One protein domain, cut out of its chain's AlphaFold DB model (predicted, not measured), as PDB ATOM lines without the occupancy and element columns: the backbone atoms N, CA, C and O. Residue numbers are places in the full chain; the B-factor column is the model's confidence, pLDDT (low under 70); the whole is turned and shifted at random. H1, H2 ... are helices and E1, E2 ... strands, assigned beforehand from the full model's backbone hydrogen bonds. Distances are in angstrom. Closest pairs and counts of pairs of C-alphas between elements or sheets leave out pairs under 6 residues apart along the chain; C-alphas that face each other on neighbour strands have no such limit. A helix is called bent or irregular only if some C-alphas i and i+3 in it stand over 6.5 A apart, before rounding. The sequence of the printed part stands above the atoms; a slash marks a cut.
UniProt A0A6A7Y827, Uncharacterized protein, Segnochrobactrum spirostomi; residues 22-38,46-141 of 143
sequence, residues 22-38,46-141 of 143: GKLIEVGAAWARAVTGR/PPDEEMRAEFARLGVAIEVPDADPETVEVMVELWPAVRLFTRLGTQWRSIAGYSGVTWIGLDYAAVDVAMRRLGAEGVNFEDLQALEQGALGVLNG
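What this domain is: This is residues 22 to 38 and 46 to 141 of the 143 residues of an uncharacterized protein of Segnochrobactrum spirostomi (UniProt A0A6A7Y827). A small body of three helices, H1, H3 and H5, with H1 and H5 crossing in close contact, has H4 at one side and the hairpin E1 and E2 extending from it, E2 beside H5. A long arm makes the length: residues 58 to 75, with no named element, lead from H2, far from the body, to H3. The printed part has 113 residues, mostly helix, in the order H1 H2 H3 E1 E2 H4 H5, with one antiparallel sheet, E1 - E2. It is loose, with a radius of gyration of the C-alphas of 18.7 A, and spans 61 by 41 by 22 A.

Where its parts are: H1, residues 22 to 36, starts at C-alpha 22 (73.716, 101.698, 136.506) and is 21.3 A long. H2 is residues 49 to 57, with C-alpha 57 at (117.365, 100.257, 137.401). H3, residues 76 to 87, is 17.7 A long and only just irregular: C-alphas 77 and 80 are 7.0 A apart. E1 is residues 92 to 97, E2 residues 100 to 106 and H4 residues 108 to 118. H5, residues 125 to 139, is 20.5 A long and ends at C-alpha 139 (83.014, 112.761, 146.480).

How they stand to each other: H1 and H5 touch at a steep tilt of 45 degrees, the same way; their closest C-alphas, of Ile 25 and Gly 134, are 4.1 A apart. H1 touches H3 at a shallow tilt of 30 degrees, closest at the C-alphas of Leu 24 and Val 82, 7.7 A. H5 touches H3 with residues 127 to 131 alone, closest at the C-alphas of Ala 81 and Leu 128, 6.1 A. H4 and H3 are close but not clearly touching, their closest C-alphas, of Leu 84 and Met 115, 7.6 A apart. The closest C-alphas of E2 and H5, of Gly 105 and Glu 132, are 6.7 A apart. In the hairpin E1 and E2, N 95 and O 102 are 2.9 A apart, within hydrogen-bond range. H2 is apart from H1, H3 and H5. In H1, H2, H4 and H5 every O i to N i+4 pair is within hydrogen-bond range; in H3, 6 of 8.

The domain as a whole: The two C-alphas farthest apart, of Gly 59 and Arg 116, are 61.5 A apart. Residues 39 to 45 are not printed, and C-alphas 38 and 46 are 13.8 A apart across the cut. The link H2 to H3 is long. Residues 66 to 69 have pLDDT under 70.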
ATOM      1  N   GLY A  22      72.321 102.053 136.225       90.25
ATOM      2  CA  GLY A  22      73.716 101.698 136.506       90.25
ATOM      3  C   GLY A  22      74.724 102.502 135.678       90.25
ATOM      4  O   GLY A  22      75.742 102.927 136.213       90.25
ATOM      5  N   LYS A  23      74.407 102.798 134.409       92.75
ATOM      6  CA  LYS A  23      75.267 103.640 133.566       92.75
ATOM      7  C   LYS A  23      75.279 105.095 134.015       92.75
ATOM      8  O   LYS A  23      76.314 105.740 133.946       92.75
ATOM      9  N   LEU A  24      74.168 105.606 134.534       95.56
ATOM     10  CA  LEU A  24      74.121 106.953 135.100       95.56
ATOM     11  C   LEU A  24      74.927 107.064 136.396       95.56
ATOM     12  O   LEU A  24      75.625 108.053 136.584       95.56
ATOM     13  N   ILE A  25      74.898 106.037 137.244       95.94
ATOM     14  CA  ILE A  25      75.755 105.970 138.436       95.94
ATOM     15  C   ILE A  25      77.235 105.987 138.020       95.94
ATOM     16  O   ILE A  25      78.018 106.758 138.568       95.94
ATOM     17  N   GLU A  26      77.614 105.206 137.003       94.50
ATOM     18  CA  GLU A  26      78.978 105.197 136.452       94.50
ATOM     19  C   GLU A  26      79.399 106.585 135.930       94.50
ATOM     20  O   GLU A  26      80.475 107.072 136.272       94.50
ATOM     21  N   VAL A  27      78.527 107.271 135.180       95.81
ATOM     22  CA  VAL A  27      78.773 108.645 134.701       95.81
ATOM     23  C   VAL A  27      78.926 109.630 135.858       95.81
ATOM     24  O   VAL A  27      79.812 110.480 135.823       95.81
ATOM     25  N   GLY A  28      78.076 109.534 136.881       95.75
ATOM     26  CA  GLY A  28      78.145 110.392 138.063       95.75
ATOM     27  C   GLY A  28      79.468 110.237 138.809       95.75
ATOM     28  O   GLY A  28      80.111 111.229 139.157       95.75
ATOM     29  N   ALA A  29      79.914 108.992 138.986       94.25
ATOM     30  CA  ALA A  29      81.212 108.680 139.573       94.25
ATOM     31  C   ALA A  29      82.370 109.215 138.713       94.25
ATOM     32  O   ALA A  29      83.265 109.881 139.232       94.25
ATOM     33  N   ALA A  30      82.331 108.997 137.394       93.00
ATOM     34  CA  ALA A  30      83.340 109.508 136.465       93.00
ATOM     35  C   ALA A  30      83.421 111.045 136.489       93.00
ATOM     36  O   ALA A  30      84.512 111.611 136.556       93.00
ATOM     37  N   TRP A  31      82.275 111.733 136.522       94.25
ATOM     38  CA  TRP A  31      82.223 113.185 136.687       94.25
ATOM     39  C   TRP A  31      82.894 113.631 137.994       94.25
ATOM     40  O   TRP A  31      83.729 114.533 137.976       94.25
ATOM     41  N   ALA A  32      82.585 112.974 139.115       94.19
ATOM     42  CA  ALA A  32      83.166 113.304 140.415       94.19
ATOM     43  C   ALA A  32      84.691 113.078 140.459       94.19
ATOM     44  O   ALA A  32      85.420 113.878 141.049       94.19
ATOM     45  N   ARG A  33      85.195 112.032 139.795       91.56
ATOM     46  CA  ARG A  33      86.639 111.780 139.634       91.56
ATOM     47  C   ARG A  33      87.305 112.891 138.832       91.56
ATOM     48  O   ARG A  33      88.281 113.475 139.299       91.56
ATOM     49  N   ALA A  34      86.708 113.263 137.701       89.81
ATOM     50  CA  ALA A  34      87.215 114.329 136.846       89.81
ATOM     51  C   ALA A  34      87.308 115.683 137.574       89.81
ATOM     52  O   ALA A  34      88.308 116.381 137.434       89.81
ATOM     53  N   VAL A  35      86.309 116.053 138.389       88.94
ATOM     54  CA  VAL A  35      86.334 117.339 139.120       88.94
ATOM     55  C   VAL A  35      87.238 117.331 140.355       88.94
ATOM     56  O   VAL A  35      87.709 118.389 140.763       88.94
ATOM     57  N   THR A  36      87.487 116.166 140.964       88.12
ATOM     58  CA  THR A  36      88.360 116.042 142.147       88.12
ATOM     59  C   THR A  36      89.808 115.688 141.812       88.12
ATOM     60  O   THR A  36      90.658 115.738 142.699       88.12
ATOM     61  N   GLY A  37      90.097 115.309 140.564       84.50
ATOM     62  CA  GLY A  37      91.398 114.775 140.154       84.50
ATOM     63  C   GLY A  37      91.705 113.387 140.730       84.50
ATOM     64  O   GLY A  37      92.858 112.967 140.716       84.50
ATOM     65  N   ARG A  38      90.703 112.680 141.271       82.94
ATOM     66  CA  ARG A  38      90.861 111.315 141.797       82.94
ATOM     67  C   ARG A  38      90.824 110.304 140.655       82.94
ATOM     68  O   ARG A  38      90.027 110.447 139.735       82.94
ATOM     69  N   PRO A  46      98.924 103.930 135.704       77.62
ATOM     70  CA  PRO A  46     100.100 103.761 134.862       77.62
ATOM     71  C   PRO A  46     101.331 104.380 135.545       77.62
ATOM     72  O   PRO A  46     101.214 105.457 136.136       77.62
ATOM     73  N   PRO A  47     102.505 103.724 135.488       82.75
ATOM     74  CA  PRO A  47     103.701 104.233 136.138       82.75
ATOM     75  C   PRO A  47     104.199 105.505 135.441       82.75
ATOM     76  O   PRO A  47     104.369 105.551 134.217       82.75
ATOM     77  N   ASP A  48     104.452 106.539 136.238       85.56
ATOM     78  CA  ASP A  48     105.063 107.780 135.772       85.56
ATOM     79  C   ASP A  48     106.548 107.589 135.405       85.56
ATOM     80  O   ASP A  48     107.101 106.489 135.462       85.56
ATOM     81  N   GLU A  49     107.199 108.659 134.939       85.06
ATOM     82  CA  GLU A  49     108.600 108.604 134.495       85.06
ATOM     83  C   GLU A  49     109.558 108.190 135.618       85.06
ATOM     84  O   GLU A  49     110.490 107.420 135.384       85.06
ATOM     85  N   GLU A  50     109.316 108.667 136.839       89.62
ATOM     86  CA  GLU A  50     110.157 108.353 137.992       89.62
ATOM     87  C   GLU A  50     110.075 106.863 138.329       89.62
ATOM     88  O   GLU A  50     111.101 106.185 138.453       89.62
ATOM     89  N   MET A  51     108.857 106.328 138.376       88.69
ATOM     90  CA  MET A  51     108.613 104.917 138.636       88.69
ATOM     91  C   MET A  51     109.177 104.035 137.514       88.69
ATOM     92  O   MET A  51     109.813 103.014 137.781       88.69
ATOM     93  N   ARG A  52     109.029 104.447 136.247       88.38
ATOM     94  CA  ARG A  52     109.629 103.750 135.094       88.38
ATOM     95  C   ARG A  52     111.156 103.702 135.178       88.38
ATOM     96  O   ARG A  52     111.743 102.654 134.907       88.38
ATOM     97  N   ALA A  53     111.800 104.788 135.602       89.06
ATOM     98  CA  ALA A  53     113.247 104.817 135.802       89.06
ATOM     99  C   ALA A  53     113.697 103.855 136.915       89.06
ATOM    100  O   ALA A  53     114.754 103.230 136.809       89.06
ATOM    101  N   GLU A  54     112.898 103.692 137.972       93.25
ATOM    102  CA  GLU A  54     113.180 102.721 139.028       93.25
ATOM    103  C   GLU A  54     113.107 101.275 138.530       93.25
ATOM    104  O   GLU A  54     114.043 100.506 138.768       93.25
ATOM    105  N   PHE A  55     112.072 100.919 137.765       92.44
ATOM    106  CA  PHE A  55     111.986  99.600 137.134       92.44
ATOM    107  C   PHE A  55     113.162  99.337 136.187       92.44
ATOM    108  O   PHE A  55     113.754  98.255 136.225       92.44
ATOM    109  N   ALA A  56     113.582 100.346 135.417       91.50
ATOM    110  CA  ALA A  56     114.743 100.236 134.539       91.50
ATOM    111  C   ALA A  56     116.044  99.968 135.319       91.50
ATOM    112  O   ALA A  56     116.865  99.161 134.879       91.50
ATOM    113  N   ARG A  57     116.225 100.566 136.510       93.06
ATOM    114  CA  ARG A  57     117.365 100.257 137.401       93.06
ATOM    115  C   ARG A  57     117.370  98.803 137.872       93.06
ATOM    116  O   ARG A  57     118.440  98.250 138.106       93.06
ATOM    117  N   LEU A  58     116.197  98.183 137.984       95.06
ATOM    118  CA  LEU A  58     116.040  96.763 138.308       95.06
ATOM    119  C   LEU A  58     116.180  95.849 137.075       95.06
ATOM    120  O   LEU A  58     116.045  94.634 137.199       95.06
ATOM    121  N   GLY A  59     116.463  96.408 135.893       93.50
ATOM    122  CA  GLY A  59     116.579  95.663 134.638       93.50
ATOM    123  C   GLY A  59     115.234  95.259 134.030       93.50
ATOM    124  O   GLY A  59     115.201  94.398 133.152       93.50
ATOM    125  N   VAL A  60     114.129  95.860 134.483       92.12
ATOM    126  CA  VAL A  60     112.774  95.593 133.990       92.12
ATOM    127  C   VAL A  60     112.314  96.765 133.127       92.12
ATOM    128  O   VAL A  60     112.149  97.880 133.614       92.12
ATOM    129  N   ALA A  61     112.083  96.512 131.840       83.44
ATOM    130  CA  ALA A  61     111.409  97.463 130.965       83.44
ATOM    131  C   ALA A  61     109.894  97.230 131.038       83.44
ATOM    132  O   ALA A  61     109.433  96.109 130.820       83.44
ATOM    133  N   ILE A  62     109.130  98.279 131.352       82.00
ATOM    134  CA  ILE A  62     107.663  98.243 131.372       82.00
ATOM    135  C   ILE A  62     107.147  99.081 130.209       82.00
ATOM    136  O   ILE A  62     107.404 100.284 130.143       82.00
ATOM    137  N   GLU A  63     106.402  98.445 129.311       80.56
ATOM    138  CA  GLU A  63     105.623  99.144 128.295       80.56
ATOM    139  C   GLU A  63     104.342  99.677 128.937       80.56
ATOM    140  O   GLU A  63     103.531  98.917 129.470       80.56
ATOM    141  N   VAL A  64     104.176 100.997 128.908       73.50
ATOM    142  CA  VAL A  64     102.951 101.662 129.353       73.50
ATOM    143  C   VAL A  64     102.187 102.052 128.095       73.50
ATOM    144  O   VAL A  64     102.668 102.919 127.365       73.50
ATOM    145  N   PRO A  65     101.052 101.406 127.793       70.75
ATOM    146  CA  PRO A  65     100.220 101.854 126.691       70.75
ATOM    147  C   PRO A  65      99.699 103.262 126.991       70.75
ATOM    148  O   PRO A  65      99.443 103.596 128.152       70.75
ATOM    149  N   ASP A  66      99.521 104.068 125.944       68.06
ATOM    150  CA  ASP A  66      98.813 105.339 126.071       68.06
ATOM    151  C   ASP A  66      97.438 105.068 126.690       68.06
ATOM    152  O   ASP A  66      96.683 104.208 126.229       68.06
ATOM    153  N   ALA A  67      97.140 105.761 127.787       65.44
ATOM    154  CA  ALA A  67      95.857 105.616 128.445       65.44
ATOM    155  C   ALA A  67      94.792 106.293 127.579       65.44
ATOM    156  O   ALA A  67      94.799 107.517 127.425       65.44
ATOM    157  N   ASP A  68      93.864 105.503 127.041       66.19
ATOM    158  CA  ASP A  68      92.661 106.057 126.432       66.19
ATOM    159  C   ASP A  68      91.911 106.906 127.471       66.19
ATOM    160  O   ASP A  68      91.846 106.533 128.653       66.19
ATOM    161  N   PRO A  69      91.337 108.053 127.064       66.50
ATOM    162  CA  PRO A  69      90.538 108.859 127.969       66.50
ATOM    163  C   PRO A  69      89.413 108.000 128.548       66.50
ATOM    164  O   PRO A  69      88.754 107.248 127.831       66.50
ATOM    165  N   GLU A  70      89.178 108.120 129.854       72.94
ATOM    166  CA  GLU A  70      88.115 107.375 130.518       72.94
ATOM    167  C   GLU A  70      86.748 107.845 129.998       72.94
ATOM    168  O   GLU A  70      86.208 108.868 130.421       72.94
ATOM    169  N   THR A  71      86.195 107.109 129.034       84.69
ATOM    170  CA  THR A  71      84.879 107.373 128.453       84.69
ATOM    171  C   THR A  71      83.847 106.399 128.994       84.69
ATOM    172  O   THR A  71      84.065 105.188 128.991       84.69
ATOM    173  N   VAL A  72      82.686 106.921 129.391       88.88
ATOM    174  CA  VAL A  72      81.528 106.106 129.769       88.88
ATOM    175  C   VAL A  72      80.508 106.147 128.640       88.88
ATOM    176  O   VAL A  72      80.035 107.217 128.257       88.88
ATOM    177  N   GLU A  73      80.150 104.978 128.111       90.44
ATOM    178  CA  GLU A  73      79.101 104.865 127.100       90.44
ATOM    179  C   GLU A  73      77.712 105.032 127.725       90.44
ATOM    180  O   GLU A  73      77.337 104.333 128.673       90.44
ATOM    181  N   VAL A  74      76.930 105.951 127.160       90.31
ATOM    182  CA  VAL A  74      75.596 106.315 127.643       90.31
ATOM    183  C   VAL A  74      74.605 106.256 126.489       90.31
ATOM    184  O   VAL A  74      74.873 106.756 125.399       90.31
ATOM    185  N   MET A  75      73.433 105.675 126.740       90.75
ATOM    186  CA  MET A  75      72.333 105.686 125.774       90.75
ATOM    187  C   MET A  75      71.892 107.122 125.457       90.75
ATOM    188  O   MET A  75      71.799 107.966 126.352       90.75
ATOM    189  N   VAL A  76      71.577 107.399 124.190       92.12
ATOM    190  CA  VAL A  76      71.262 108.753 123.705       92.12
ATOM    191  C   VAL A  76      70.095 109.402 124.461       92.12
ATOM    192  O   VAL A  76      70.113 110.604 124.723       92.12
ATOM    193  N   GLU A  77      69.118 108.609 124.895       90.88
ATOM    194  CA  GLU A  77      67.933 109.053 125.632       90.88
ATOM    195  C   GLU A  77      68.262 109.556 127.044       90.88
ATOM    196  O   GLU A  77      67.480 110.296 127.638       90.88
ATOM    197  N   LEU A  78      69.413 109.160 127.591       92.94
ATOM    198  CA  LEU A  78      69.882 109.581 128.911       92.94
ATOM    199  C   LEU A  78      70.773 110.826 128.846       92.94
ATOM    200  O   LEU A  78      71.019 111.474 129.864       92.94
ATOM    201  N   TRP A  79      71.224 111.208 127.651       94.38
ATOM    202  CA  TRP A  79      72.107 112.354 127.460       94.38
ATOM    203  C   TRP A  79      71.542 113.690 127.968       94.38
ATOM    204  O   TRP A  79      72.305 114.475 128.538       94.38
ATOM    205  N   PRO A  80      70.230 113.984 127.844       95.38
ATOM    206  CA  PRO A  80      69.655 115.182 128.448       95.38
ATOM    207  C   PRO A  80      69.885 115.271 129.965       95.38
ATOM    208  O   PRO A  80      70.216 116.353 130.451       95.38
ATOM    209  N   ALA A  81      69.785 114.148 130.689       95.81
ATOM    210  CA  ALA A  81      70.038 114.096 132.128       95.81
ATOM    211  C   ALA A  81      71.512 114.362 132.450       95.81
ATOM    212  O   ALA A  81      71.809 115.192 133.307       95.81
ATOM    213  N   VAL A  82      72.432 113.741 131.701       96.19
ATOM    214  CA  VAL A  82      73.879 113.967 131.856       96.19
ATOM    215  C   VAL A  82      74.225 115.440 131.644       96.19
ATOM    216  O   VAL A  82      74.887 116.046 132.483       96.19
ATOM    217  N   ARG A  83      73.722 116.059 130.567       95.88
ATOM    218  CA  ARG A  83      73.977 117.482 130.290       95.88
ATOM    219  C   ARG A  83      73.448 118.385 131.397       95.88
ATOM    220  O   ARG A  83      74.152 119.312 131.790       95.88
ATOM    221  N   LEU A  84      72.226 118.144 131.875       96.81
ATOM    222  CA  LEU A  84      71.648 118.924 132.967       96.81
ATOM    223  C   LEU A  84      72.486 118.772 134.244       96.81
ATOM    224  O   LEU A  84      72.850 119.775 134.850       96.81
ATOM    225  N   PHE A  85      72.867 117.547 134.596       97.06
ATOM    226  CA  PHE A  85      73.719 117.264 135.748       97.06
ATOM    227  C   PHE A  85      75.067 117.992 135.678       97.06
ATOM    228  O   PHE A  85      75.462 118.640 136.643       97.06
ATOM    229  N   THR A  86      75.740 118.010 134.522       93.81
ATOM    230  CA  THR A  86      76.995 118.768 134.362       93.81
ATOM    231  C   THR A  86      76.798 120.273 134.575       93.81
ATOM    232  O   THR A  86      77.680 120.942 135.112       93.81
ATOM    233  N   ARG A  87      75.635 120.830 134.205       94.88
ATOM    234  CA  ARG A  87      75.305 122.244 134.475       94.88
ATOM    235  C   ARG A  87      75.056 122.527 135.956       94.88
ATOM    236  O   ARG A  87      75.211 123.671 136.377       94.88
ATOM    237  N   LEU A  88      74.712 121.508 136.736       95.88
ATOM    238  CA  LEU A  88      74.493 121.583 138.180       95.88
ATOM    239  C   LEU A  88      75.779 121.384 138.992       95.88
ATOM    240  O   LEU A  88      75.713 121.332 140.216       95.88
ATOM    241  N   GLY A  89      76.951 121.319 138.352       89.25
ATOM    242  CA  GLY A  89      78.221 121.025 139.022       89.25
ATOM    243  C   GLY A  89      78.582 121.956 140.188       89.25
ATOM    244  O   GLY A  89      79.318 121.550 141.078       89.25
ATOM    245  N   THR A  90      78.034 123.174 140.235       88.69
ATOM    246  CA  THR A  90      78.232 124.121 141.348       88.69
ATOM    247  C   THR A  90      77.076 124.150 142.350       88.69
ATOM    248  O   THR A  90      77.148 124.872 143.337       88.69
ATOM    249  N   GLN A  91      75.986 123.427 142.086       95.75
ATOM    250  CA  GLN A  91      74.740 123.467 142.858       95.75
ATOM    251  C   GLN A  91      74.649 122.271 143.801       95.75
ATOM    252  O   GLN A  91      73.745 121.440 143.719       95.75
ATOM    253  N   TRP A  92      75.630 122.186 144.692       96.00
ATOM    254  CA  TRP A  92      75.780 121.092 145.637       96.00
ATOM    255  C   TRP A  92      75.733 121.602 147.069       96.00
ATOM    256  O   TRP A  92      76.298 122.639 147.413       96.00
ATOM    257  N   ARG A  93      75.073 120.828 147.922       96.75
ATOM    258  CA  ARG A  93      75.018 121.046 149.360       96.75
ATOM    259  C   ARG A  93      76.141 120.265 150.019       96.75
ATOM    260  O   ARG A  93      76.309 119.069 149.781       96.75
ATOM    261  N   SER A  94      76.867 120.932 150.903       94.75
ATOM    262  CA  SER A  94      77.955 120.333 151.667       94.75
ATOM    263  C   SER A  94      77.990 120.872 153.089       94.75
ATOM    264  O   SER A  94      77.584 122.007 153.340       94.75
ATOM    265  N   ILE A  95      78.524 120.076 154.009       94.75
ATOM    266  CA  ILE A  95      78.848 120.495 155.372       94.75
ATOM    267  C   ILE A  95      80.363 120.418 155.532       94.75
ATOM    268  O   ILE A  95      80.970 119.394 155.226       94.75
ATOM    269  N   ALA A  96      80.972 121.493 156.026       93.56
ATOM    270  CA  ALA A  96      82.367 121.483 156.447       93.56
ATOM    271  C   ALA A  96      82.458 121.067 157.922       93.56
ATOM    272  O   ALA A  96      81.745 121.609 158.769       93.56
ATOM    273  N   GLY A  97      83.332 120.112 158.225       90.88
ATOM    274  CA  GLY A  97      83.614 119.636 159.576       90.88
ATOM    275  C   GLY A  97      85.111 119.448 159.815       90.88
ATOM    276  O   GLY A  97      85.940 119.712 158.947       90.88
ATOM    277  N   TYR A  98      85.467 118.958 161.004       86.38
ATOM    278  CA  TYR A  98      86.866 118.760 161.406       86.38
ATOM    279  C   TYR A  98      87.648 117.794 160.501       86.38
ATOM    280  O   TYR A  98      88.857 117.936 160.357       86.38
ATOM    281  N   SER A  99      86.971 116.821 159.887       84.44
ATOM    282  CA  SER A  99      87.569 115.813 159.004       84.44
ATOM    283  C   SER A  99      87.502 116.177 157.514       84.44
ATOM    284  O   SER A  99      87.781 115.325 156.674       84.44
ATOM    285  N   GLY A 100      87.098 117.405 157.171       87.81
ATOM    286  CA  GLY A 100      86.951 117.868 155.790       87.81
ATOM    287  C   GLY A 100      85.514 118.217 155.404       87.81
ATOM    288  O   GLY A 100      84.678 118.534 156.252       87.81
ATOM    289  N   VAL A 101      85.245 118.204 154.099       91.75
ATOM    290  CA  VAL A 101      83.937 118.533 153.519       91.75
ATOM    291  C   VAL A 101      83.174 117.248 153.220       91.75
ATOM    292  O   VAL A 101      83.664 116.402 152.476       91.75
ATOM    293  N   THR A 102      81.960 117.136 153.755       93.62
ATOM    294  CA  THR A 102      81.012 116.072 153.412       93.62
ATOM    295  C   THR A 102      79.966 116.625 152.460       93.62
ATOM    296  O   THR A 102      79.256 117.583 152.784       93.62
ATOM    297  N   TRP A 103      79.842 116.011 151.290       95.19
ATOM    298  CA  TRP A 103      78.822 116.345 150.304       95.19
ATOM    299  C   TRP A 103      77.514 115.644 150.665       95.19
ATOM    300  O   TRP A 103      77.494 114.434 150.881       95.19
ATOM    301  N   ILE A 104      76.425 116.404 150.754       95.75
ATOM    302  CA  ILE A 104      75.092 115.869 151.065       95.75
ATOM    303  C   ILE A 104      74.388 115.427 149.782       95.75
ATOM    304  O   ILE A 104      73.756 114.377 149.766       95.75
ATOM    305  N   GLY A 105      74.483 116.243 148.728       96.69
ATOM    306  CA  GLY A 105      73.762 116.037 147.475       96.69
ATOM    307  C   GLY A 105      73.540 117.337 146.706       96.69
ATOM    308  O   GLY A 105      73.974 118.409 147.137       96.69
ATOM    309  N   LEU A 106      72.849 117.245 145.579       97.50
ATOM    310  CA  LEU A 106      72.375 118.373 144.793       97.50
ATOM    311  C   LEU A 106      71.375 119.209 145.597       97.50
ATOM    312  O   LEU A 106      70.547 118.700 146.357       97.50
ATOM    313  N   ASP A 107      71.408 120.523 145.395       97.31
ATOM    314  CA  ASP A 107      70.320 121.377 145.860       97.31
ATOM    315  C   ASP A 107      69.126 121.251 144.908       97.31
ATOM    316  O   ASP A 107      69.081 121.887 143.856       97.31
ATOM    317  N   TYR A 108      68.134 120.440 145.277       96.38
ATOM    318  CA  TYR A 108      66.957 120.205 144.439       96.38
ATOM    319  C   TYR A 108      66.128 121.463 144.142       96.38
ATOM    320  O   TYR A 108      65.471 121.514 143.103       96.38
ATOM    321  N   ALA A 109      66.193 122.508 144.975       95.75
ATOM    322  CA  ALA A 109      65.562 123.782 144.634       95.75
ATOM    323  C   ALA A 109      66.308 124.473 143.480       95.75
ATOM    324  O   ALA A 109      65.683 125.010 142.563       95.75
ATOM    325  N   ALA A 110      67.643 124.410 143.476       94.75
ATOM    326  CA  ALA A 110      68.454 124.888 142.361       94.75
ATOM    327  C   ALA A 110      68.280 124.017 141.104       94.75
ATOM    328  O   ALA A 110      68.268 124.555 139.994       94.75
ATOM    329  N   VAL A 111      68.086 122.699 141.263       96.00
ATOM    330  CA  VAL A 111      67.754 121.785 140.155       96.00
ATOM    331  C   VAL A 111      66.468 122.213 139.461       96.00
ATOM    332  O   VAL A 111      66.471 122.376 138.243       96.00
ATOM    333  N   ASP A 112      65.398 122.471 140.214       94.62
ATOM    334  CA  ASP A 112      64.125 122.932 139.649       94.62
ATOM    335  C   ASP A 112      64.277 124.255 138.873       94.62
ATOM    336  O   ASP A 112      63.767 124.407 137.758       94.62
ATOM    337  N   VAL A 113      65.046 125.210 139.413       94.94
ATOM    338  CA  VAL A 113      65.354 126.465 138.708       94.94
ATOM    339  C   VAL A 113      66.118 126.193 137.412       94.94
ATOM    340  O   VAL A 113      65.778 126.764 136.374       94.94
ATOM    341  N   ALA A 114      67.133 125.327 137.444       94.56
ATOM    342  CA  ALA A 114      67.912 124.979 136.261       94.56
ATOM    343  C   ALA A 114      67.050 124.288 135.198       94.56
ATOM    344  O   ALA A 114      67.145 124.652 134.027       94.56
ATOM    345  N   MET A 115      66.173 123.359 135.593       95.19
ATOM    346  CA  MET A 115      65.256 122.673 134.678       95.19
ATOM    347  C   MET A 115      64.372 123.671 133.931       95.19
ATOM    348  O   MET A 115      64.340 123.644 132.703       95.19
ATOM    349  N   ARG A 116      63.760 124.618 134.651       95.00
ATOM    350  CA  ARG A 116      62.920 125.668 134.052       95.00
ATOM    351  C   ARG A 116      63.699 126.639 133.166       95.00
ATOM    352  O   ARG A 116      63.202 127.105 132.147       95.00
ATOM    353  N   ARG A 117      64.927 127.000 133.552       95.06
ATOM    354  CA  ARG A 117      65.757 127.956 132.794       95.06
ATOM    355  C   ARG A 117      66.359 127.351 131.531       95.06
ATOM    356  O   ARG A 117      66.626 128.088 130.587       95.06
ATOM    357  N   LEU A 118      66.600 126.044 131.532       94.25
ATOM    358  CA  LEU A 118      67.236 125.323 130.432       94.25
ATOM    359  C   LEU A 118      66.230 124.596 129.528       94.25
ATOM    360  O   LEU A 118      66.660 123.972 128.560       94.25
ATOM    361  N   GLY A 119      64.926 124.663 129.826       94.44
ATOM    362  CA  GLY A 119      63.894 123.932 129.082       94.44
ATOM    363  C   GLY A 119      64.072 122.415 129.191       94.44
ATOM    364  O   GLY A 119      63.977 121.693 128.198       94.44
ATOM    365  N   ALA A 120      64.457 121.941 130.378       94.19
ATOM    366  CA  ALA A 120      64.782 120.546 130.659       94.19
ATOM    367  C   ALA A 120      63.707 119.854 131.516       94.19
ATOM    368  O   ALA A 120      63.998 118.875 132.199       94.19
ATOM    369  N   GLU A 121      62.460 120.328 131.473       90.81
ATOM    370  CA  GLU A 121      61.335 119.784 132.246       90.81
ATOM    371  C   GLU A 121      61.000 118.329 131.874       90.81
ATOM    372  O   GLU A 121      60.408 117.605 132.667       90.81
ATOM    373  N   GLY A 122      61.403 117.884 130.678       90.38
ATOM    374  CA  GLY A 122      61.257 116.497 130.227       90.38
ATOM    375  C   GLY A 122      62.329 115.531 130.748       90.38
ATOM    376  O   GLY A 122      62.247 114.334 130.475       90.38
ATOM    377  N   VAL A 123      63.352 116.017 131.462       93.69
ATOM    378  CA  VAL A 123      64.350 115.145 132.094       93.69
ATOM    379  C   VAL A 123      63.715 114.456 133.294       93.69
ATOM    380  O   VAL A 123      63.175 115.106 134.186       93.69
ATOM    381  N   ASN A 124      63.810 113.127 133.342       93.31
ATOM    382  CA  ASN A 124      63.341 112.377 134.497       93.31
ATOM    383  C   ASN A 124      64.243 112.657 135.703       93.31
ATOM    384  O   ASN A 124      65.458 112.461 135.648       93.31
ATOM    385  N   PHE A 125      63.624 113.059 136.805       93.31
ATOM    386  CA  PHE A 125      64.315 113.351 138.048       93.31
ATOM    387  C   PHE A 125      65.093 112.146 138.605       93.31
ATOM    388  O   PHE A 125      66.200 112.317 139.107       93.31
ATOM    389  N   GLU A 126      64.588 110.921 138.432       94.44
ATOM    390  CA  GLU A 126      65.279 109.701 138.880       94.44
ATOM    391  C   GLU A 126      66.640 109.498 138.191       94.44
ATOM    392  O   GLU A 126      67.549 108.912 138.776       94.44
ATOM    393  N   ASP A 127      66.821 110.002 136.963       95.50
ATOM    394  CA  ASP A 127      68.125 109.936 136.292       95.50
ATOM    395  C   ASP A 127      69.150 110.846 136.967       95.50
ATOM    396  O   ASP A 127      70.320 110.483 137.096       95.50
ATOM    397  N   LEU A 128      68.706 112.031 137.400       95.88
ATOM    398  CA  LEU A 128      69.546 112.978 138.128       95.88
ATOM    399  C   LEU A 128      69.954 112.402 139.480       95.88
ATOM    400  O   LEU A 128      71.113 112.529 139.857       95.88
ATOM    401  N   GLN A 129      69.041 111.710 140.165       96.50
ATOM    402  CA  GLN A 129      69.350 111.014 141.415       96.50
ATOM    403  C   GLN A 129      70.347 109.866 141.211       96.50
ATOM    404  O   GLN A 129      71.218 109.653 142.050       96.50
ATOM    405  N   ALA A 130      70.278 109.148 140.086       96.88
ATOM    406  CA  ALA A 130      71.249 108.097 139.776       96.88
ATOM    407  C   ALA A 130      72.657 108.674 139.511       96.88
ATOM    408  O   ALA A 130      73.649 108.139 140.003       96.88
ATOM    409  N   LEU A 131      72.747 109.794 138.784       97.38
ATOM    410  CA  LEU A 131      74.001 110.539 138.596       97.38
ATOM    411  C   LEU A 131      74.549 111.063 139.934       97.38
ATOM    412  O   LEU A 131      75.727 110.894 140.242       97.38
ATOM    413  N   GLU A 132      73.683 111.658 140.753       97.62
ATOM    414  CA  GLU A 132      74.017 112.137 142.094       97.62
ATOM    415  C   GLU A 132      74.555 111.011 142.982       97.62
ATOM    416  O   GLU A 132      75.584 111.194 143.628       97.62
ATOM    417  N   GLN A 133      73.918 109.838 142.975       97.06
ATOM    418  CA  GLN A 133      74.357 108.678 143.748       97.06
ATOM    419  C   GLN A 133      75.798 108.280 143.402       97.06
ATOM    420  O   GLN A 133      76.613 108.073 144.303       97.06
ATOM    421  N   GLY A 134      76.120 108.180 142.110       95.38
ATOM    422  CA  GLY A 134      77.476 107.855 141.667       95.38
ATOM    423  C   GLY A 134      78.497 108.907 142.083       95.38
ATOM    424  O   GLY A 134      79.572 108.577 142.587       95.38
ATOM    425  N   ALA A 135      78.138 110.182 141.931       96.25
ATOM    426  CA  ALA A 135      79.001 111.287 142.320       96.25
ATOM    427  C   ALA A 135      79.244 111.332 143.836       96.25
ATOM    428  O   ALA A 135      80.385 111.489 144.260       96.25
ATOM    429  N   LEU A 136      78.206 111.140 144.657       95.88
ATOM    430  CA  LEU A 136      78.322 111.109 146.119       95.88
ATOM    431  C   LEU A 136      79.245 109.994 146.610       95.88
ATOM    432  O   LEU A 136      79.978 110.224 147.573       95.88
ATOM    433  N   GLY A 137      79.237 108.831 145.947       93.94
ATOM    434  CA  GLY A 137      80.186 107.749 146.216       93.94
ATOM    435  C   GLY A 137      81.619 108.267 146.150       93.94
ATOM    436  O   GLY A 137      82.314 108.322 147.161       93.94
ATOM    437  N   VAL A 138      82.022 108.807 145.004       93.38
ATOM    438  CA  VAL A 138      83.391 109.304 144.812       93.38
ATOM    439  C   VAL A 138      83.704 110.525 145.681       93.38
ATOM    440  O   VAL A 138      84.773 110.582 146.292       93.38
ATOM    441  N   LEU A 139      82.799 111.505 145.755       92.69
ATOM    442  CA  LEU A 139      83.014 112.761 146.480       92.69
ATOM    443  C   LEU A 139      83.264 112.523 147.975       92.69
ATOM    444  O   LEU A 139      84.171 113.129 148.551       92.69
ATOM    445  N   ASN A 140      82.522 111.595 148.581       92.81
ATOM    446  CA  ASN A 140      82.658 111.248 149.995       92.81
ATOM    447  C   ASN A 140      83.636 110.087 150.258       92.81
ATOM    448  O   ASN A 140      83.786 109.675 151.405       92.81
ATOM    449  N   GLY A 141      84.328 109.579 149.231       82.06
ATOM    450  CA  GLY A 141      85.348 108.532 149.378       82.06
ATOM    451  C   GLY A 141      84.804 107.102 149.504       82.06
ATOM    452  O   GLY A 141      85.502 106.227 150.009       82.06
TER     453      GLY A 141